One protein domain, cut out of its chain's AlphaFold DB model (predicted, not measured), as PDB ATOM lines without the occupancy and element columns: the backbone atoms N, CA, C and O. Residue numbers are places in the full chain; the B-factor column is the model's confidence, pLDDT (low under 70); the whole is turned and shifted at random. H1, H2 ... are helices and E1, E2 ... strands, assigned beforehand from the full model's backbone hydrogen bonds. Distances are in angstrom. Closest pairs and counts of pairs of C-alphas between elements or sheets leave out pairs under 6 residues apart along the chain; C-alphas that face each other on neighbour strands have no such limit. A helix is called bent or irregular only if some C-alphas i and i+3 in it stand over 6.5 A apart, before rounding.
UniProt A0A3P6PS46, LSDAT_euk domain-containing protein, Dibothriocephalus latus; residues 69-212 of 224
ATOM      1  N   ALA A  69       9.523  88.432  76.057       87.19
ATOM      2  CA  ALA A  69       8.956  87.935  77.299       87.19
ATOM      3  C   ALA A  69       8.641  86.444  77.182       87.19
ATOM      4  O   ALA A  69       7.493  86.043  76.985       87.19
ATOM      5  N   TYR A  70       9.686  85.627  77.270       89.31
ATOM      6  CA  TYR A  70       9.595  84.173  77.296       89.31
ATOM      7  C   TYR A  70      10.766  83.578  78.078       89.31
ATOM      8  O   TYR A  70      11.812  84.208  78.241       89.31
ATOM      9  N   GLY A  71      10.609  82.351  78.564       88.56
ATOM     10  CA  GLY A  71      11.683  81.645  79.256       88.56
ATOM     11  C   GLY A  71      11.160  80.650  80.277       88.56
ATOM     12  O   GLY A  71      10.062  80.129  80.127       88.56
ATOM     13  N   VAL A  72      11.960  80.404  81.318       86.12
ATOM     14  CA  VAL A  72      11.625  79.488  82.414       86.12
ATOM     15  C   VAL A  72      11.585  80.254  83.735       86.12
ATOM     16  O   VAL A  72      12.592  80.812  84.174       86.12
ATOM     17  N   LEU A  73      10.430  80.251  84.390       83.12
ATOM     18  CA  LEU A  73      10.237  80.703  85.762       83.12
ATOM     19  C   LEU A  73      10.623  79.591  86.729       83.12
ATOM     20  O   LEU A  73      10.357  78.419  86.476       83.12
ATOM     21  N   LYS A  74      11.226  79.956  87.861       80.44
ATOM     22  CA  LYS A  74      11.474  79.043  88.982       80.44
ATOM     23  C   LYS A  74      10.822  79.611  90.232       80.44
ATOM     24  O   LYS A  74      11.161  80.711  90.668       80.44
ATOM     25  N   VAL A  75       9.894  78.852  90.800       74.19
ATOM     26  CA  VAL A  75       9.151  79.220  92.004       74.19
ATOM     27  C   VAL A  75       9.809  78.556  93.207       74.19
ATOM     28  O   VAL A  75      10.024  77.345  93.214       74.19
ATOM     29  N   TYR A  76      10.123  79.361  94.223       71.12
ATOM     30  CA  TYR A  76      10.714  78.902  95.479       71.12
ATOM     31  C   TYR A  76       9.702  79.065  96.611       71.12
ATOM     32  O   TYR A  76       9.352  80.189  96.976       71.12
ATOM     33  N   ILE A  77       9.271  77.957  97.211       62.44
ATOM     34  CA  ILE A  77       8.383  77.974  98.378       62.44
ATOM     35  C   ILE A  77       9.209  77.605  99.609       62.44
ATOM     36  O   ILE A  77       9.667  76.476  99.722       62.44
ATOM     37  N   LYS A  78       9.439  78.576 100.508       56.19
ATOM     38  CA  LYS A  78      10.002  78.428 101.875       56.19
ATOM     39  C   LYS A  78      10.876  77.171 102.121       56.19
ATOM     40  O   LYS A  78      10.633  76.417 103.057       56.19
ATOM     41  N   GLY A  79      11.914  76.972 101.306       51.06
ATOM     42  CA  GLY A  79      12.925  75.925 101.502       51.06
ATOM     43  C   GLY A  79      12.580  74.508 101.018       51.06
ATOM     44  O   GLY A  79      13.408  73.623 101.213       51.06
ATOM     45  N   ILE A  80      11.428  74.262 100.383       52.69
ATOM     46  CA  ILE A  80      11.044  72.929  99.885       52.69
ATOM     47  C   ILE A  80      10.503  73.048  98.456       52.69
ATOM     48  O   ILE A  80       9.529  73.749  98.213       52.69
ATOM     49  N   ALA A  81      11.162  72.318  97.551       53.38
ATOM     50  CA  ALA A  81      10.886  72.156  96.123       53.38
ATOM     51  C   ALA A  81      10.885  73.440  95.267       53.38
ATOM     52  O   ALA A  81      10.132  74.390  95.466       53.38
ATOM     53  N   THR A  82      11.735  73.427  94.240       65.38
ATOM     54  CA  THR A  82      11.692  74.369  93.122       65.38
ATOM     55  C   THR A  82      10.787  73.802  92.038       65.38
ATOM     56  O   THR A  82      11.170  72.829  91.395       65.38
ATOM     57  N   SER A  83       9.617  74.397  91.820       74.19
ATOM     58  CA  SER A  83       8.832  74.125  90.609       74.19
ATOM     59  C   SER A  83       9.327  75.062  89.510       74.19
ATOM     60  O   SER A  83       9.503  76.259  89.762       74.19
ATOM     61  N   SER A  84       9.607  74.544  88.316       82.50
ATOM     62  CA  SER A  84       9.880  75.392  87.150       82.50
ATOM     63  C   SER A  84       8.655  75.492  86.253       82.50
ATOM     64  O   SER A  84       7.801  74.630  86.308       82.50
ATOM     65  N   MET A  85       8.540  76.514  85.420       84.94
ATOM     66  CA  MET A  85       7.526  76.571  84.366       84.94
ATOM     67  C   MET A  85       8.056  77.385  83.204       84.94
ATOM     68  O   MET A  85       8.686  78.416  83.415       84.94
ATOM     69  N   ASN A  86       7.823  76.927  81.984       90.31
ATOM     70  CA  ASN A  86       7.942  77.769  80.810       90.31
ATOM     71  C   ASN A  86       6.936  78.925  80.902       90.31
ATOM     72  O   ASN A  86       5.980  78.872  81.671       90.31
ATOM     73  N   TYR A  87       7.183  79.994  80.156       90.94
ATOM     74  CA  TYR A  87       6.205  81.044  79.909       90.94
ATOM     75  C   TYR A  87       6.506  81.723  78.572       90.94
ATOM     76  O   TYR A  87       7.647  81.725  78.100       90.94
ATOM     77  N   LEU A  88       5.473  82.316  77.977       92.25
ATOM     78  CA  LEU A  88       5.549  83.118  76.761       92.25
ATOM     79  C   LEU A  88       4.452  84.184  76.800       92.25
ATOM     80  O   LEU A  88       3.291  83.878  77.066       92.25
ATOM     81  N   ARG A  89       4.801  85.436  76.507       90.50
ATOM     82  CA  ARG A  89       3.828  86.485  76.201       90.50
ATOM     83  C   ARG A  89       3.357  86.317  74.762       90.50
ATOM     84  O   ARG A  89       4.164  86.443  73.843       90.50
ATOM     85  N   LEU A  90       2.055  86.101  74.604       89.50
ATOM     86  CA  LEU A  90       1.380  86.054  73.312       89.50
ATOM     87  C   LEU A  90       0.779  87.415  72.951       89.50
ATOM     88  O   LEU A  90       0.331  88.176  73.814       89.50
ATOM     89  N   SER A  91       0.723  87.684  71.654       86.88
ATOM     90  CA  SER A  91      -0.031  88.768  71.042       86.88
ATOM     91  C   SER A  91      -1.312  88.232  70.409       86.88
ATOM     92  O   SER A  91      -1.355  87.129  69.872       86.88
ATOM     93  N   SER A  92      -2.360  89.057  70.378       81.56
ATOM     94  CA  SER A  92      -3.619  88.746  69.680       81.56
ATOM     95  C   SER A  92      -3.481  88.629  68.156       81.56
ATOM     96  O   SER A  92      -4.462  88.351  67.469       81.56
ATOM     97  N   LYS A  93      -2.288  88.891  67.615       81.56
ATOM     98  CA  LYS A  93      -1.947  88.746  66.196       81.56
ATOM     99  C   LYS A  93      -1.068  87.531  65.905       81.56
ATOM    100  O   LYS A  93      -0.745  87.317  64.739       81.56
ATOM    101  N   ASP A  94      -0.658  86.780  66.923       86.00
ATOM    102  CA  ASP A  94       0.123  85.562  66.719       86.00
ATOM    103  C   ASP A  94      -0.777  84.445  66.164       86.00
ATOM    104  O   ASP A  94      -1.977  84.393  66.444       86.00
ATOM    105  N   HIS A  95      -0.210  83.568  65.334       91.62
ATOM    106  CA  HIS A  95      -0.965  82.498  64.687       91.62
ATOM    107  C   HIS A  95      -1.193  81.320  65.641       91.62
ATOM    108  O   HIS A  95      -0.267  80.863  66.312       91.62
ATOM    109  N   ASN A  96      -2.416  80.779  65.650       91.06
ATOM    110  CA  ASN A  96      -2.761  79.616  66.475       91.06
ATOM    111  C   ASN A  96      -1.891  78.394  66.145       91.06
ATOM    112  O   ASN A  96      -1.476  77.691  67.060       91.06
ATOM    113  N   ASP A  97      -1.557  78.176  64.871       95.06
ATOM    114  CA  ASP A  97      -0.705  77.056  64.452       95.06
ATOM    115  C   ASP A  97       0.684  77.125  65.104       95.06
ATOM    116  O   ASP A  97       1.195  76.117  65.585       95.06
ATOM    117  N   SER A  98       1.259  78.328  65.224       94.06
ATOM    118  CA  SER A  98       2.528  78.543  65.926       94.06
ATOM    119  C   SER A  98       2.413  78.224  67.421       94.06
ATOM    120  O   SER A  98       3.342  77.662  68.000       94.06
ATOM    121  N   VAL A  99       1.275  78.543  68.055       93.12
ATOM    122  CA  VAL A  99       1.005  78.190  69.462       93.12
ATOM    123  C   VAL A  99       0.918  76.672  69.632       93.12
ATOM    124  O   VAL A  99       1.505  76.129  70.566       93.12
ATOM    125  N   ILE A 100       0.222  75.972  68.735       92.94
ATOM    126  CA  ILE A 100       0.133  74.507  68.780       92.94
ATOM    127  C   ILE A 100       1.513  73.879  68.568       92.94
ATOM    128  O   ILE A 100       1.917  73.030  69.362       92.94
ATOM    129  N   ASP A 101       2.279  74.351  67.585       94.56
ATOM    130  CA  ASP A 101       3.650  73.894  67.344       94.56
ATOM    131  C   ASP A 101       4.548  74.097  68.570       94.56
ATOM    132  O   ASP A 101       5.325  73.207  68.921       94.56
ATOM    133  N   LEU A 102       4.408  75.226  69.273       94.19
ATOM    134  CA  LEU A 102       5.105  75.471  70.534       94.19
ATOM    135  C   LEU A 102       4.747  74.417  71.591       94.19
ATOM    136  O   LEU A 102       5.640  73.833  72.206       94.19
ATOM    137  N   LEU A 103       3.452  74.164  71.802       93.12
ATOM    138  CA  LEU A 103       2.966  73.234  72.823       93.12
ATOM    139  C   LEU A 103       3.334  71.779  72.520       93.12
ATOM    140  O   LEU A 103       3.589  71.016  73.452       93.12
ATOM    141  N   VAL A 104       3.376  71.401  71.246       91.75
ATOM    142  CA  VAL A 104       3.626  70.031  70.792       91.75
ATOM    143  C   VAL A 104       5.131  69.769  70.654       91.75
ATOM    144  O   VAL A 104       5.699  68.980  71.410       91.75
ATOM    145  N   LYS A 105       5.810  70.493  69.757       92.44
ATOM    146  CA  LYS A 105       7.194  70.194  69.345       92.44
ATOM    147  C   LYS A 105       8.223  70.666  70.365       92.44
ATOM    148  O   LYS A 105       9.224  69.993  70.620       92.44
ATOM    149  N   TYR A 106       7.997  71.848  70.936       91.81
ATOM    150  CA  TYR A 106       9.009  72.539  71.732       91.81
ATOM    151  C   TYR A 106       8.841  72.319  73.232       91.81
ATOM    152  O   TYR A 106       9.779  71.890  73.904       91.81
ATOM    153  N   TRP A 107       7.657  72.605  73.770       91.75
ATOM    154  CA  TRP A 107       7.372  72.462  75.198       91.75
ATOM    155  C   TRP A 107       6.885  71.063  75.572       91.75
ATOM    156  O   TRP A 107       6.870  70.731  76.756       91.75
ATOM    157  N   LYS A 108       6.509  70.237  74.584       89.88
ATOM    158  CA  LYS A 108       6.054  68.851  74.776       89.88
ATOM    159  C   LYS A 108       4.916  68.732  75.795       89.88
ATOM    160  O   LYS A 108       4.824  67.749  76.529       89.88
ATOM    161  N   VAL A 109       4.048  69.743  75.845       88.75
ATOM    162  CA  VAL A 109       2.830  69.783  76.666       88.75
ATOM    163  C   VAL A 109       1.771  68.853  76.088       88.75
ATOM    164  O   VAL A 109       1.026  68.230  76.840       88.75
ATOM    165  N   ILE A 110       1.729  68.700  74.772       88.75
ATOM    166  CA  ILE A 110       0.835  67.772  74.081       88.75
ATOM    167  C   ILE A 110       1.737  66.716  73.420       88.75
ATOM    168  O   ILE A 110       2.589  67.097  72.619       88.75
ATOM    169  N   PRO A 111       1.658  65.426  73.801       85.19
ATOM    170  CA  PRO A 111       2.413  64.373  73.124       85.19
ATOM    171  C   PRO A 111       1.976  64.246  71.655       85.19
ATOM    172  O   PRO A 111       0.787  64.307  71.366       85.19
ATOM    173  N   GLU A 112       2.934  64.057  70.743       84.81
ATOM    174  CA  GLU A 112       2.667  63.905  69.300       84.81
ATOM    175  C   GLU A 112       1.990  62.569  68.962       84.81
ATOM    176  O   GLU A 112       1.117  62.519  68.103       84.81
ATOM    177  N   ASP A 113       2.360  61.501  69.676       86.19
ATOM    178  CA  ASP A 113       2.007  60.120  69.319       86.19
ATOM    179  C   ASP A 113       0.956  59.488  70.248       86.19
ATOM    180  O   ASP A 113       0.844  58.263  70.320       86.19
ATOM    181  N   GLN A 114       0.241  60.288  71.044       83.00
ATOM    182  CA  GLN A 114      -0.699  59.769  72.040       83.00
ATOM    183  C   GLN A 114      -1.970  60.606  72.109       83.00
ATOM    184  O   GLN A 114      -1.924  61.826  71.959       83.00
ATOM    185  N   ASP A 115      -3.090  59.954  72.422       85.56
ATOM    186  CA  ASP A 115      -4.356  60.639  72.656       85.56
ATOM    187  C   ASP A 115      -4.283  61.531  73.901       85.56
ATOM    188  O   ASP A 115      -3.672  61.186  74.928       85.56
ATOM    189  N   VAL A 116      -4.921  62.698  73.794       89.75
ATOM    190  CA  VAL A 116      -4.933  63.736  74.827       89.75
ATOM    191  C   VAL A 116      -6.351  64.215  75.066       89.75
ATOM    192  O   VAL A 116      -7.055  64.617  74.141       89.75
ATOM    193  N   VAL A 117      -6.740  64.253  76.335       92.44
ATOM    194  CA  VAL A 117      -7.971  64.891  76.789       92.44
ATOM    195  C   VAL A 117      -7.638  66.284  77.312       92.44
ATOM    196  O   VAL A 117      -6.922  66.442  78.304       92.44
ATOM    197  N   CYS A 118      -8.178  67.307  76.652       92.31
ATOM    198  CA  CYS A 118      -8.091  68.690  77.110       92.31
ATOM    199  C   CYS A 118      -9.312  69.030  77.971       92.31
ATOM    200  O   CYS A 118     -10.444  68.955  77.497       92.31
ATOM    201  N   ILE A 119      -9.089  69.431  79.223       92.25
ATOM    202  CA  ILE A 119     -10.161  69.774  80.168       92.25
ATOM    203  C   ILE A 119     -10.020  71.243  80.542       92.25
ATOM    204  O   ILE A 119      -9.041  71.626  81.180       92.25
ATOM    205  N   SER A 120     -10.993  72.066  80.153       91.75
ATOM    206  CA  SER A 120     -10.990  73.496  80.464       91.75
ATOM    207  C   SER A 120     -11.877  73.816  81.665       91.75
ATOM    208  O   SER A 120     -13.048  73.446  81.693       91.75
ATOM    209  N   PHE A 121     -11.321  74.536  82.638       87.25
ATOM    210  CA  PHE A 121     -12.044  75.087  83.778       87.25
ATOM    211  C   PHE A 121     -12.231  76.589  83.576       87.25
ATOM    212  O   PHE A 121     -11.261  77.350  83.544       87.25
ATOM    213  N   ILE A 122     -13.489  77.006  83.448       83.19
ATOM    214  CA  ILE A 122     -13.890  78.401  83.253       83.19
ATOM    215  C   ILE A 122     -14.863  78.759  84.371       83.19
ATOM    216  O   ILE A 122     -15.858  78.063  84.569       83.19
ATOM    217  N   GLY A 123     -14.595  79.838  85.101       76.44
ATOM    218  CA  GLY A 123     -15.494  80.314  86.146       76.44
ATOM    219  C   GLY A 123     -14.804  81.187  87.182       76.44
ATOM    220  O   GLY A 123     -13.584  81.359  87.166       76.44
ATOM    221  N   ALA A 124     -15.614  81.738  88.082       66.31
ATOM    222  CA  ALA A 124     -15.147  82.433  89.272       66.31
ATOM    223  C   ALA A 124     -14.912  81.441  90.425       66.31
ATOM    224  O   ALA A 124     -15.402  80.310  90.400       66.31
ATOM    225  N   ALA A 125     -14.153  81.882  91.431       59.75
ATOM    226  CA  ALA A 125     -13.985  81.170  92.693       59.75
ATOM    227  C   ALA A 125     -15.355  80.751  93.257       59.75
ATOM    228  O   ALA A 125     -16.227  81.594  93.441       59.75
ATOM    229  N   LEU A 126     -15.544  79.454  93.506       58.84
ATOM    230  CA  LEU A 126     -16.672  78.973  94.299       58.84
ATOM    231  C   LEU A 126     -16.305  79.158  95.774       58.84
ATOM    232  O   LEU A 126     -15.210  78.756  96.175       58.84
ATOM    233  N   ASP A 127     -17.206  79.757  96.551       60.41
ATOM    234  CA  ASP A 127     -17.105  79.890  98.012       60.41
ATOM    235  C   ASP A 127     -16.977  78.508  98.698       60.41
ATOM    236  O   ASP A 127     -17.025  77.472  98.033       60.41
ATOM    237  N   ASP A 128     -16.848  78.470 100.033       57.50
ATOM    238  CA  ASP A 128     -16.505  77.307 100.892       57.50
ATOM    239  C   ASP A 128     -17.234  75.966 100.610       57.50
ATOM    240  O   ASP A 128     -16.782  74.900 101.028       57.50
ATOM    241  N   VAL A 129     -18.328  75.973  99.845       55.03
ATOM    242  CA  VAL A 129     -19.023  74.779  99.323       55.03
ATOM    243  C   VAL A 129     -18.208  74.046  98.229       55.03
ATOM    244  O   VAL A 129     -18.499  72.897  97.887       55.03
ATOM    245  N   GLY A 130     -17.153  74.673  97.695       59.59
ATOM    246  CA  GLY A 130     -16.357  74.188  96.566       59.59
ATOM    247  C   GLY A 130     -15.617  72.867  96.801       59.59
ATOM    248  O   GLY A 130     -15.587  72.036  95.897       59.59
ATOM    249  N   GLU A 131     -15.064  72.602  97.992       62.53
ATOM    250  CA  GLU A 131     -14.222  71.405  98.205       62.53
ATOM    251  C   GLU A 131     -14.983  70.080  98.016       62.53
ATOM    252  O   GLU A 131     -14.424  69.114  97.493       62.53
ATOM    253  N   MET A 132     -16.272  70.022  98.374       67.12
ATOM    254  CA  MET A 132     -17.086  68.823  98.128       67.12
ATOM    255  C   MET A 132     -17.433  68.650  96.647       67.12
ATOM    256  O   MET A 132     -17.481  67.517  96.164       67.12
ATOM    257  N   ALA A 133     -17.614  69.753  95.915       72.50
ATOM    258  CA  ALA A 133     -17.885  69.731  94.479       72.50
ATOM    259  C   ALA A 133     -16.667  69.276  93.650       72.50
ATOM    260  O   ALA A 133     -16.835  68.760  92.546       72.50
ATOM    261  N   PHE A 134     -15.450  69.408  94.188       81.50
ATOM    262  CA  PHE A 134     -14.223  68.984  93.508       81.50
ATOM    263  C   PHE A 134     -13.887  67.498  93.662       81.50
ATOM    264  O   PHE A 134     -13.112  66.983  92.858       81.50
ATOM    265  N   ARG A 135     -14.481  66.766  94.616       84.12
ATOM    266  CA  ARG A 135     -14.188  65.328  94.787       84.12
ATOM    267  C   ARG A 135     -14.555  64.472  93.565       84.12
ATOM    268  O   ARG A 135     -13.722  63.663  93.162       84.12
ATOM    269  N   PRO A 136     -15.741  64.629  92.938       87.75
ATOM    270  CA  PRO A 136     -16.049  63.900  91.708       87.75
ATOM    271  C   PRO A 136     -15.078  64.237  90.571       87.75
ATOM    272  O   PRO A 136     -14.710  63.361  89.796       87.75
ATOM    273  N   ILE A 137     -14.629  65.495  90.501       88.06
ATOM    274  CA  ILE A 137     -13.666  65.965  89.499       88.06
ATOM    275  C   ILE A 137     -12.300  65.315  89.735       88.06
ATOM    276  O   ILE A 137     -11.689  64.818  88.795       88.06
ATOM    277  N   GLU A 138     -11.835  65.272  90.984       89.00
ATOM    278  CA  GLU A 138     -10.603  64.582  91.364       89.00
ATOM    279  C   GLU A 138     -10.652  63.101  90.982       89.00
ATOM    280  O   GLU A 138      -9.741  62.623  90.310       89.00
ATOM    281  N   GLN A 139     -11.734  62.394  91.321       89.25
ATOM    282  CA  GLN A 139     -11.893  60.981  90.973       89.25
ATOM    283  C   GLN A 139     -11.885  60.756  89.453       89.25
ATOM    284  O   GLN A 139     -11.160  59.887  88.965       89.25
ATOM    285  N   ALA A 140     -12.629  61.569  88.697       89.62
ATOM    286  CA  ALA A 140     -12.669  61.482  87.240       89.62
ATOM    287  C   ALA A 140     -11.294  61.751  86.606       89.62
ATOM    288  O   ALA A 140     -10.901  61.067  85.658       89.62
ATOM    289  N   LEU A 141     -10.534  62.713  87.144       90.56
ATOM    290  CA  LEU A 141      -9.172  62.997  86.695       90.56
ATOM    291  C   LEU A 141      -8.218  61.842  87.002       90.56
ATOM    292  O   LEU A 141      -7.398  61.518  86.148       90.56
ATOM    293  N   ILE A 142      -8.327  61.206  88.174       89.00
ATOM    294  CA  ILE A 142      -7.527  60.019  88.513       89.00
ATOM    295  C   ILE A 142      -7.803  58.902  87.507       89.00
ATOM    296  O   ILE A 142      -6.863  58.378  86.920       89.00
ATOM    297  N   GLU A 143      -9.071  58.553  87.288       89.06
ATOM    298  CA  GLU A 143      -9.465  57.459  86.392       89.06
ATOM    299  C   GLU A 143      -9.056  57.719  84.941       89.06
ATOM    300  O   GLU A 143      -8.510  56.832  84.281       89.06
ATOM    301  N   THR A 144      -9.247  58.949  84.465       90.25
ATOM    302  CA  THR A 144      -8.848  59.347  83.110       90.25
ATOM    303  C   THR A 144      -7.326  59.307  82.958       90.25
ATOM    304  O   THR A 144      -6.824  58.785  81.964       90.25
ATOM    305  N   ALA A 145      -6.574  59.781  83.957       88.94
ATOM    306  CA  ALA A 145      -5.117  59.869  83.874       88.94
ATOM    307  C   ALA A 145      -4.434  58.494  83.823       88.94
ATOM    308  O   ALA A 145      -3.309  58.400  83.345       88.94
ATOM    309  N   ARG A 146      -5.119  57.426  84.257       86.94
ATOM    310  CA  ARG A 146      -4.622  56.045  84.129       86.94
ATOM    311  C   ARG A 146      -4.521  55.563  82.686       86.94
ATOM    312  O   ARG A 146      -3.749  54.655  82.385       86.94
ATOM    313  N   THR A 147      -5.358  56.106  81.807       86.75
ATOM    314  CA  THR A 147      -5.556  55.579  80.447       86.75
ATOM    315  C   THR A 147      -5.218  56.589  79.362       86.75
ATOM    316  O   THR A 147      -4.889  56.188  78.249       86.75
ATOM    317  N   MET A 148      -5.271  57.883  79.675       89.12
ATOM    318  CA  MET A 148      -5.091  58.963  78.713       89.12
ATOM    319  C   MET A 148      -4.200  60.064  79.274       89.12
ATOM    320  O   MET A 148      -4.153  60.317  80.479       89.12
ATOM    321  N   ASN A 149      -3.538  60.787  78.372       89.69
ATOM    322  CA  ASN A 149      -2.863  62.020  78.744       89.69
ATOM    323  C   ASN A 149      -3.897  63.114  78.959       89.69
ATOM    324  O   ASN A 149      -4.790  63.306  78.137       89.69
ATOM    325  N   ILE A 150      -3.750  63.874  80.035       92.06
ATOM    326  CA  ILE A 150      -4.656  64.981  80.336       92.06
ATOM    327  C   ILE A 150      -3.889  66.286  80.233       92.06
ATOM    328  O   ILE A 150      -2.806  66.406  80.803       92.06
ATOM    329  N   VAL A 151      -4.472  67.286  79.578       93.19
ATOM    330  CA  VAL A 151      -4.048  68.686  79.667       93.19
ATOM    331  C   VAL A 151      -5.189  69.481  80.289       93.19
ATOM    332  O   VAL A 151      -6.230  69.690  79.672       93.19
ATOM    333  N   VAL A 152      -5.000  69.935  81.524       93.06
ATOM    334  CA  VAL A 152      -5.936  70.850  82.172       93.06
ATOM    335  C   VAL A 152      -5.629  72.281  81.734       93.06
ATOM    336  O   VAL A 152      -4.470  72.679  81.679       93.06
ATOM    337  N   ILE A 153      -6.659  73.055  81.406       93.12
ATOM    338  CA  ILE A 153      -6.560  74.446  80.955       93.12
ATOM    339  C   ILE A 153      -7.415  75.306  81.885       93.12
ATOM    340  O   ILE A 153      -8.592  75.014  82.082       93.12
ATOM    341  N   ALA A 154      -6.854  76.367  82.450       90.56
ATOM    342  CA  ALA A 154      -7.591  77.284  83.322       90.56
ATOM    343  C   ALA A 154      -7.048  78.712  83.199       90.56
ATOM    344  O   ALA A 154      -6.061  78.960  82.492       90.56
ATOM    345  N   ASN A 155      -7.669  79.655  83.914       83.38
ATOM    346  CA  ASN A 155      -7.024  80.946  84.111       83.38
ATOM    347  C   ASN A 155      -5.687  80.746  84.859       83.38
ATOM    348  O   ASN A 155      -5.519  79.828  85.656       83.38
ATOM    349  N   GLY A 156      -4.682  81.547  84.520       82.56
ATOM    350  CA  GLY A 156      -3.344  81.468  85.116       82.56
ATOM    351  C   GLY A 156      -3.191  82.291  86.395       82.56
ATOM    352  O   GLY A 156      -2.062  82.500  86.826       82.56
ATOM    353  N   GLU A 157      -4.297  82.803  86.937       82.69
ATOM    354  CA  GLU A 157      -4.337  83.639  88.134       82.69
ATOM    355  C   GLU A 157      -4.398  82.774  89.392       82.69
ATOM    356  O   GLU A 157      -5.028  81.717  89.402       82.69
ATOM    357  N   ASP A 158      -3.783  83.237  90.474       80.81
ATOM    358  CA  ASP A 158      -3.928  82.599  91.774       80.81
ATOM    359  C   ASP A 158      -5.259  82.973  92.435       80.81
ATOM    360  O   ASP A 158      -5.426  84.054  92.999       80.81
ATOM    361  N   ASN A 159      -6.212  82.051  92.376       79.88
ATOM    362  CA  ASN A 159      -7.534  82.191  92.965       79.88
ATOM    363  C   ASN A 159      -7.986  80.849  93.565       79.88
ATOM    364  O   ASN A 159      -7.291  79.835  93.494       79.88
ATOM    365  N   VAL A 160      -9.165  80.823  94.189       82.25
ATOM    366  CA  VAL A 160      -9.681  79.612  94.853       82.25
ATOM    367  C   VAL A 160      -9.829  78.440  93.873       82.25
ATOM    368  O   VAL A 160      -9.470  77.313  94.213       82.25
ATOM    369  N   LEU A 161     -10.305  78.694  92.649       83.81
ATOM    370  CA  LEU A 161     -10.485  77.665  91.622       83.81
ATOM    371  C   LEU A 161      -9.141  77.046  91.215       83.81
ATOM    372  O   LEU A 161      -8.995  75.825  91.254       83.81
ATOM    373  N   THR A 162      -8.144  77.863  90.869       85.50
ATOM    374  CA  THR A 162      -6.827  77.371  90.428       85.50
ATOM    375  C   THR A 162      -6.042  76.712  91.548       85.50
ATOM    376  O   THR A 162      -5.397  75.694  91.299       85.50
ATOM    377  N   ARG A 163      -6.158  77.195  92.791       84.12
ATOM    378  CA  ARG A 163      -5.596  76.513  93.969       84.12
ATOM    379  C   ARG A 163      -6.226  75.140  94.181       84.12
ATOM    380  O   ARG A 163      -5.505  74.173  94.422       84.12
ATOM    381  N   ASN A 164      -7.548  75.024  94.059       84.75
ATOM    382  CA  ASN A 164      -8.232  73.735  94.186       84.75
ATOM    383  C   ASN A 164      -7.827  72.773  93.065       84.75
ATOM    384  O   ASN A 164      -7.469  71.632  93.349       84.75
ATOM    385  N   ILE A 165      -7.772  73.242  91.815       87.38
ATOM    386  CA  ILE A 165      -7.241  72.456  90.691       87.38
ATOM    387  C   ILE A 165      -5.791  72.033  90.971       87.38
ATOM    388  O   ILE A 165      -5.459  70.861  90.817       87.38
ATOM    389  N   GLY A 166      -4.931  72.939  91.442       87.06
ATOM    390  CA  GLY A 166      -3.539  72.644  91.792       87.06
ATOM    391  C   GLY A 166      -3.404  71.556  92.862       87.06
ATOM    392  O   GLY A 166      -2.584  70.641  92.716       87.06
ATOM    393  N   ARG A 167      -4.255  71.589  93.897       86.12
ATOM    394  CA  ARG A 167      -4.339  70.538  94.928       86.12
ATOM    395  C   ARG A 167      -4.751  69.192  94.333       86.12
ATOM    396  O   ARG A 167      -4.072  68.196  94.579       86.12
ATOM    397  N   ILE A 168      -5.801  69.170  93.510       88.06
ATOM    398  CA  ILE A 168      -6.284  67.959  92.830       88.06
ATOM    399  C   ILE A 168      -5.184  67.366  91.948       88.06
ATOM    400  O   ILE A 168      -4.857  66.191  92.073       88.06
ATOM    401  N   LEU A 169      -4.547  68.179  91.103       89.56
ATOM    402  CA  LEU A 169      -3.458  67.734  90.232       89.56
ATOM    403  C   LEU A 169      -2.276  67.178  91.033       89.56
ATOM    404  O   LEU A 169      -1.678  66.176  90.642       89.56
ATOM    405  N   THR A 170      -1.956  67.788  92.175       87.88
ATOM    406  CA  THR A 170      -0.919  67.288  93.088       87.88
ATOM    407  C   THR A 170      -1.290  65.922  93.666       87.88
ATOM    408  O   THR A 170      -0.440  65.029  93.725       87.88
ATOM    409  N   ASN A 171      -2.550  65.724  94.056       87.06
ATOM    410  CA  ASN A 171      -3.038  64.437  94.550       87.06
ATOM    411  C   ASN A 171      -3.044  63.367  93.454       87.06
ATOM    412  O   ASN A 171      -2.521  62.278  93.690       87.06
ATOM    413  N   VAL A 172      -3.539  63.681  92.252       88.19
ATOM    414  CA  VAL A 172      -3.522  62.769  91.095       88.19
ATOM    415  C   VAL A 172      -2.091  62.316  90.807       88.19
ATOM    416  O   VAL A 172      -1.826  61.121  90.725       88.19
ATOM    417  N   ARG A 173      -1.133  63.249  90.746       87.44
ATOM    418  CA  ARG A 173       0.293  62.932  90.547       87.44
ATOM    419  C   ARG A 173       0.844  62.012  91.623       87.44
ATOM    420  O   ARG A 173       1.533  61.048  91.305       87.44
ATOM    421  N   ARG A 174       0.536  62.301  92.892       86.88
ATOM    422  CA  ARG A 174       0.947  61.457  94.018       86.88
ATOM    423  C   ARG A 174       0.382  60.045  93.863       86.88
ATOM    424  O   ARG A 174       1.121  59.089  94.055       86.88
ATOM    425  N   MET A 175      -0.887  59.916  93.482       86.31
ATOM    426  CA  MET A 175      -1.540  58.621  93.287       86.31
ATOM    427  C   MET A 175      -0.906  57.812  92.152       86.31
ATOM    428  O   MET A 175      -0.547  56.660  92.382       86.31
ATOM    429  N   LEU A 176      -0.692  58.416  90.979       85.50
ATOM    430  CA  LEU A 176      -0.050  57.747  89.837       85.50
ATOM    431  C   LEU A 176       1.386  57.301  90.161       85.50
ATOM    432  O   LEU A 176       1.810  56.209  89.787       85.50
ATOM    433  N   ALA A 177       2.128  58.117  90.921       84.50
ATOM    434  CA  ALA A 177       3.473  57.765  91.370       84.50
ATOM    435  C   ALA A 177       3.482  56.543  92.310       84.50
ATOM    436  O   ALA A 177       4.402  55.727  92.253       84.50
ATOM    437  N   VAL A 178       2.461  56.399  93.164       83.25
ATOM    438  CA  VAL A 178       2.319  55.256  94.083       83.25
ATOM    439  C   VAL A 178       1.918  53.985  93.338       83.25
ATOM    440  O   VAL A 178       2.448  52.916  93.640       83.25
ATOM    441  N   THR A 179       1.023  54.079  92.352       78.88
ATOM    442  CA  THR A 179       0.548  52.909  91.593       78.88
ATOM    443  C   THR A 179       1.554  52.406  90.553       78.88
ATOM    444  O   THR A 179       1.349  51.326  90.001       78.88
ATOM    445  N   LYS A 180       2.673  53.123  90.337       65.88
ATOM    446  CA  LYS A 180       3.696  52.832  89.310       65.88
ATOM    447  C   LYS A 180       3.099  52.672  87.910       65.88
ATOM    448  O   LYS A 180       3.609  51.908  87.090       65.88
ATOM    449  N   GLU A 181       2.004  53.370  87.641       68.25
ATOM    450  CA  GLU A 181       1.423  53.395  86.309       68.25
ATOM    451  C   GLU A 181       2.372  54.169  85.382       68.25
ATOM    452  O   GLU A 181       2.862  55.242  85.733       68.25
ATOM    453  N   ASN A 182       2.643  53.638  84.185       64.38
ATOM    454  CA  ASN A 182       3.484  54.300  83.174       64.38
ATOM    455  C   ASN A 182       2.801  55.536  82.541       64.38
ATOM    456  O   ASN A 182       3.243  56.033  81.507       64.38
ATOM    457  N   SER A 183       1.709  56.017  83.133       71.81
ATOM    458  CA  SER A 183       0.964  57.190  82.695       71.81
ATOM    459  C   SER A 183       1.739  58.472  82.984       71.81
ATOM    460  O   SER A 183       2.249  58.673  84.091       71.81
ATOM    461  N   LEU A 184       1.774  59.380  82.011       77.75
ATOM    462  CA  LEU A 184       2.309  60.716  82.231       77.75
ATOM    463  C   LEU A 184       1.406  61.484  83.208       77.75
ATOM    464  O   LEU A 184       0.179  61.417  83.104       77.75
ATOM    465  N   PRO A 185       1.984  62.247  84.150       83.00
ATOM    466  CA  PRO A 185       1.190  63.055  85.056       83.00
ATOM    467  C   PRO A 185       0.386  64.106  84.277       83.00
ATOM    468  O   PRO A 185       0.897  64.661  83.296       83.00
ATOM    469  N   PRO A 186      -0.829  64.457  84.737       89.38
ATOM    470  CA  PRO A 186      -1.631  65.478  84.087       89.38
ATOM    471  C   PRO A 186      -0.907  66.812  83.924       89.38
ATOM    472  O   PRO A 186      -0.138  67.267  84.791       89.38
ATOM    473  N   ARG A 187      -1.228  67.441  82.796       90.25
ATOM    474  CA  ARG A 187      -0.739  68.730  82.339       90.25
ATOM    475  C   ARG A 187      -1.761  69.891  82.635       90.25
ATOM    476  O   ARG A 187      -2.762  69.616  83.269       90.25
ATOM    477  N   PHE A 188      -1.538  71.171  82.271       90.62
ATOM    478  CA  PHE A 188      -1.478  72.410  83.128       90.62
ATOM    479  C   PHE A 188      -1.175  73.629  82.283       90.62
ATOM    480  O   PHE A 188      -0.015  74.038  82.208       90.62
ATOM    481  N   LEU A 189      -2.171  74.190  81.628       92.56
ATOM    482  CA  LEU A 189      -2.013  75.361  80.794       92.56
ATOM    483  C   LEU A 189      -2.757  76.530  81.439       92.56
ATOM    484  O   LEU A 189      -3.982  76.613  81.373       92.56
ATOM    485  N   GLY A 190      -2.003  77.422  82.081       91.56
ATOM    486  CA  GLY A 190      -2.542  78.645  82.670       91.56
ATOM    487  C   GLY A 190      -2.526  79.790  81.662       91.56
ATOM    488  O   GLY A 190      -1.455  80.163  81.177       91.56
ATOM    489  N   ILE A 191      -3.689  80.372  81.376       89.69
ATOM    490  CA  ILE A 191      -3.832  81.519  80.467       89.69
ATOM    491  C   ILE A 191      -4.205  82.754  81.288       89.69
ATOM    492  O   ILE A 191      -5.197  82.745  82.012       89.69
ATOM    493  N   MET A 192      -3.413  83.823  81.200       85.25
ATOM    494  CA  MET A 192      -3.661  85.056  81.954       85.25
ATOM    495  C   MET A 192      -3.379  86.293  81.093       85.25
ATOM    496  O   MET A 192      -2.367  86.310  80.387       85.25
ATOM    497  N   PRO A 193      -4.229  87.339  81.151       81.88
ATOM    498  CA  PRO A 193      -3.938  88.608  80.497       81.88
ATOM    499  C   PRO A 193      -2.612  89.199  80.983       81.88
ATOM    500  O   PRO A 193      -2.362  89.268  82.185       81.88
ATOM    501  N   TRP A 194      -1.783  89.689  80.053       81.31
ATOM    502  CA  TRP A 194      -0.478  90.285  80.381       81.31
ATOM    503  C   TRP A 194      -0.586  91.482  81.340       81.31
ATOM    504  O   TRP A 194       0.274  91.681  82.200       81.31
ATOM    505  N   GLY A 195      -1.679  92.243  81.227       72.75
ATOM    506  CA  GLY A 195      -2.017  93.359  82.111       72.75
ATOM    507  C   GLY A 195      -2.033  92.980  83.591       72.75
ATOM    508  O   GLY A 195      -1.522  93.737  84.416       72.75
ATOM    509  N   ASN A 196      -2.518  91.773  83.892       74.94
ATOM    510  CA  ASN A 196      -2.818  91.306  85.246       74.94
ATOM    511  C   ASN A 196      -1.617  90.655  85.935       74.94
ATOM    512  O   ASN A 196      -1.718  90.248  87.087       74.94
ATOM    513  N   ILE A 197      -0.479  90.536  85.248       80.19
ATOM    514  CA  ILE A 197       0.700  89.862  85.785       80.19
ATOM    515  C   ILE A 197       1.451  90.795  86.747       80.19
ATOM    516  O   ILE A 197       1.996  91.821  86.309       80.19
ATOM    517  N   PRO A 198       1.568  90.436  88.039       74.31
ATOM    518  CA  PRO A 198       2.426  91.154  88.970       74.31
ATOM    519  C   PRO A 198       3.883  91.088  88.508       74.31
ATOM    520  O   PRO A 198       4.339  90.066  88.004       74.31
ATOM    521  N   GLU A 199       4.631  92.177  88.683       77.56
ATOM    522  CA  GLU A 199       6.065  92.225  88.359       77.56
ATOM    523  C   GLU A 199       6.426  91.866  86.899       77.56
ATOM    524  O   GLU A 199       7.575  91.537  86.609       77.56
ATOM    525  N   LYS A 200       5.499  92.007  85.938       78.88
ATOM    526  CA  LYS A 200       5.733  91.704  84.506       78.88
ATOM    527  C   LYS A 200       6.949  92.389  83.871       78.88
ATOM    528  O   LYS A 200       7.486  91.907  82.880       78.88
ATOM    529  N   LYS A 201       7.424  93.491  84.463       76.88
ATOM    530  CA  LYS A 201       8.672  94.167  84.067       76.88
ATOM    531  C   LYS A 201       9.897  93.259  84.221       76.88
ATOM    532  O   LYS A 201      10.812  93.334  83.410       76.88
ATOM    533  N   ASN A 202       9.887  92.366  85.210       78.56
ATOM    534  CA  ASN A 202      10.962  91.402  85.424       78.56
ATOM    535  C   ASN A 202      10.964  90.330  84.326       78.56
ATOM    536  O   ASN A 202      12.032  89.873  83.942       78.56
ATOM    537  N   LEU A 203       9.790  90.009  83.762       78.06
ATOM    538  CA  LEU A 203       9.559  88.996  82.717       78.06
ATOM    539  C   LEU A 203      10.058  89.377  81.316       78.06
ATOM    540  O   LEU A 203       9.837  88.638  80.367       78.06
ATOM    541  N   SER A 204      10.692  90.538  81.160       67.62
ATOM    542  CA  SER A 204      11.102  91.082  79.854       67.62
ATOM    543  C   SER A 204      12.593  90.871  79.543       67.62
ATOM    544  O   SER A 204      13.092  91.365  78.532       67.62
ATOM    545  N   CYS A 205      13.315  90.166  80.420       56.53
ATOM    546  CA  CYS A 205      14.746  89.902  80.299       56.53
ATOM    547  C   CYS A 205      14.999  88.404  80.083       56.53
ATOM    548  O   CYS A 205      14.420  87.570  80.774       56.53
ATOM    549  N   HIS A 206      15.917  88.076  79.168       46.84
ATOM    550  CA  HIS A 206      16.322  86.717  78.755       46.84
ATOM    551  C   HIS A 206      17.036  85.904  79.857       46.84
ATOM    552  O   HIS A 206      17.800  84.979  79.578       46.84
ATOM    553  N   THR A 207      16.839  86.255  81.121       41.66
ATOM    554  CA  THR A 207      17.569  85.714  82.260       41.66
ATOM    555  C   THR A 207      16.595  85.241  83.317       41.66
ATOM    556  O   THR A 207      15.629  85.921  83.628       41.66
ATOM    557  N   TYR A 208      16.885  84.064  83.868       45.09
ATOM    558  CA  TYR A 208      16.174  83.410  84.962       45.09
ATOM    559  C   TYR A 208      15.639  84.397  86.000       45.09
ATOM    560  O   TYR A 208      16.406  85.119  86.640       45.09
ATOM    561  N   ILE A 209      14.325  84.383  86.203       49.56
ATOM    562  CA  ILE A 209      13.669  85.287  87.141       49.56
ATOM    563  C   ILE A 209      13.304  84.483  88.371       49.56
ATOM    564  O   ILE A 209      12.539  83.518  88.312       49.56
ATOM    565  N   VAL A 210      13.886  84.888  89.495       44.00
ATOM    566  CA  VAL A 210      13.560  84.355  90.812       44.00
ATOM    567  C   VAL A 210      12.403  85.173  91.354       44.00
ATOM    568  O   VAL A 210      12.598  86.309  91.785       44.00
ATOM    569  N   VAL A 211      11.203  84.598  91.356       46.06
ATOM    570  CA  VAL A 211      10.044  85.265  91.951       46.06
ATOM    571  C   VAL A 211       9.838  84.736  93.364       46.06
ATOM    572  O   VAL A 211       9.611  83.547  93.576       46.06
ATOM    573  N   LYS A 212       9.977  85.628  94.355       33.03
ATOM    574  CA  LYS A 212       9.966  85.276  95.789       33.03
ATOM    575  C   LYS A 212       8.569  85.011  96.354       33.03
ATOM    576  O   LYS A 212       8.466  84.474  97.454       33.03
TER     577      LYS A 212
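Overview. This is residues 69 to 212 of the 224 residues of the protein "LSDAT_euk domain-containing protein" of Dibothriocephalus latus (UniProt A0A3P6PS46). A small parallel sheet of three strands, E3, E4 and E5, has two helices, H2 and H3, side by side and each meeting it with only part of its length. Set off beyond E5 is a second sheet of three strands: the hairpin E1 and E2 with the short E6 beside E1, while H1 lies away from the other helices and on neither sheet. The printed part has 144 residues with three named helices and six named strands, in the order E1 E2 H1 E3 H2 E4 H3 E5 E6; the class is mixed, helices and strands. The sheets run E2 E1 E6, mixed, and E3 E4 E5, parallel. The whole is compact and rounded, with a radius of gyration of the C-alphas of 16.2 A and spans of 41 by 39 by 32 A.

Arrangement. E1, residues 70 to 76, and E2, residues 82 to 88, form an antiparallel hairpin, with N 73 and O 85 2.7 A apart. E6, residues 209 to 211, is parallel to E1 at 38 degrees; C-alphas 73 and 209 face each other at 5.9 A, with no backbone N and O within hydrogen-bond range. H1, residues 96 to 106, touches no helix. E3, residues 116 to 120, and E4, residues 149 to 155, are parallel, with N 119 and O 151 2.9 A apart. E5, residues 187 to 191, is parallel to E4, with N 187 and O 150 2.7 A apart. H2, residues 130 to 145, only grazes this sheet, with residues 141 to 145. H3, residues 160 to 179, only grazes it too, with residues 161 to 169. H2 and H3 touch, the closest C-alphas being those of Ile 142 and Val 172, 5.5 A apart; they run the same way at a steep tilt of 39 degrees. E3, H2, E4 and E4, H3, E5 are strand-helix-strand units, two parallel neighbour strands joined through a helix, each with a right-handed crossover. Every O i to N i+4 pair is within hydrogen-bond range in H1 and H3, and 9 of 12 in H2.

Along the chain. E1 begins at C-alpha 70 (9.595, 84.173, 77.296) and measures 19.0 A, E2 19.5 A. H2 measures 22.2 A, with a kink of 29 degrees near residue 137; it is only just irregular, C-alphas 133 and 136 being 6.7 A apart. E4 measures 20.1 A. H3 runs 28.8 A from C-alpha 160 (-9.681, 79.612, 94.853). E6 ends at C-alpha 211 (10.044, 85.265, 91.951).

Size, cuts and confidence. The farthest C-alphas, those of Lys 93 and Thr 179, are 44.0 A apart. The printed part has no cut, and its one long link joins E5 to E6. Residues 92 to 98, of which 96 to 98 belong to H1, stand free. The mean pLDDT of the printed part is 80.5, with residues 77 to 82, 124 to 132, 180 to 182 and 204 to 212 under 70.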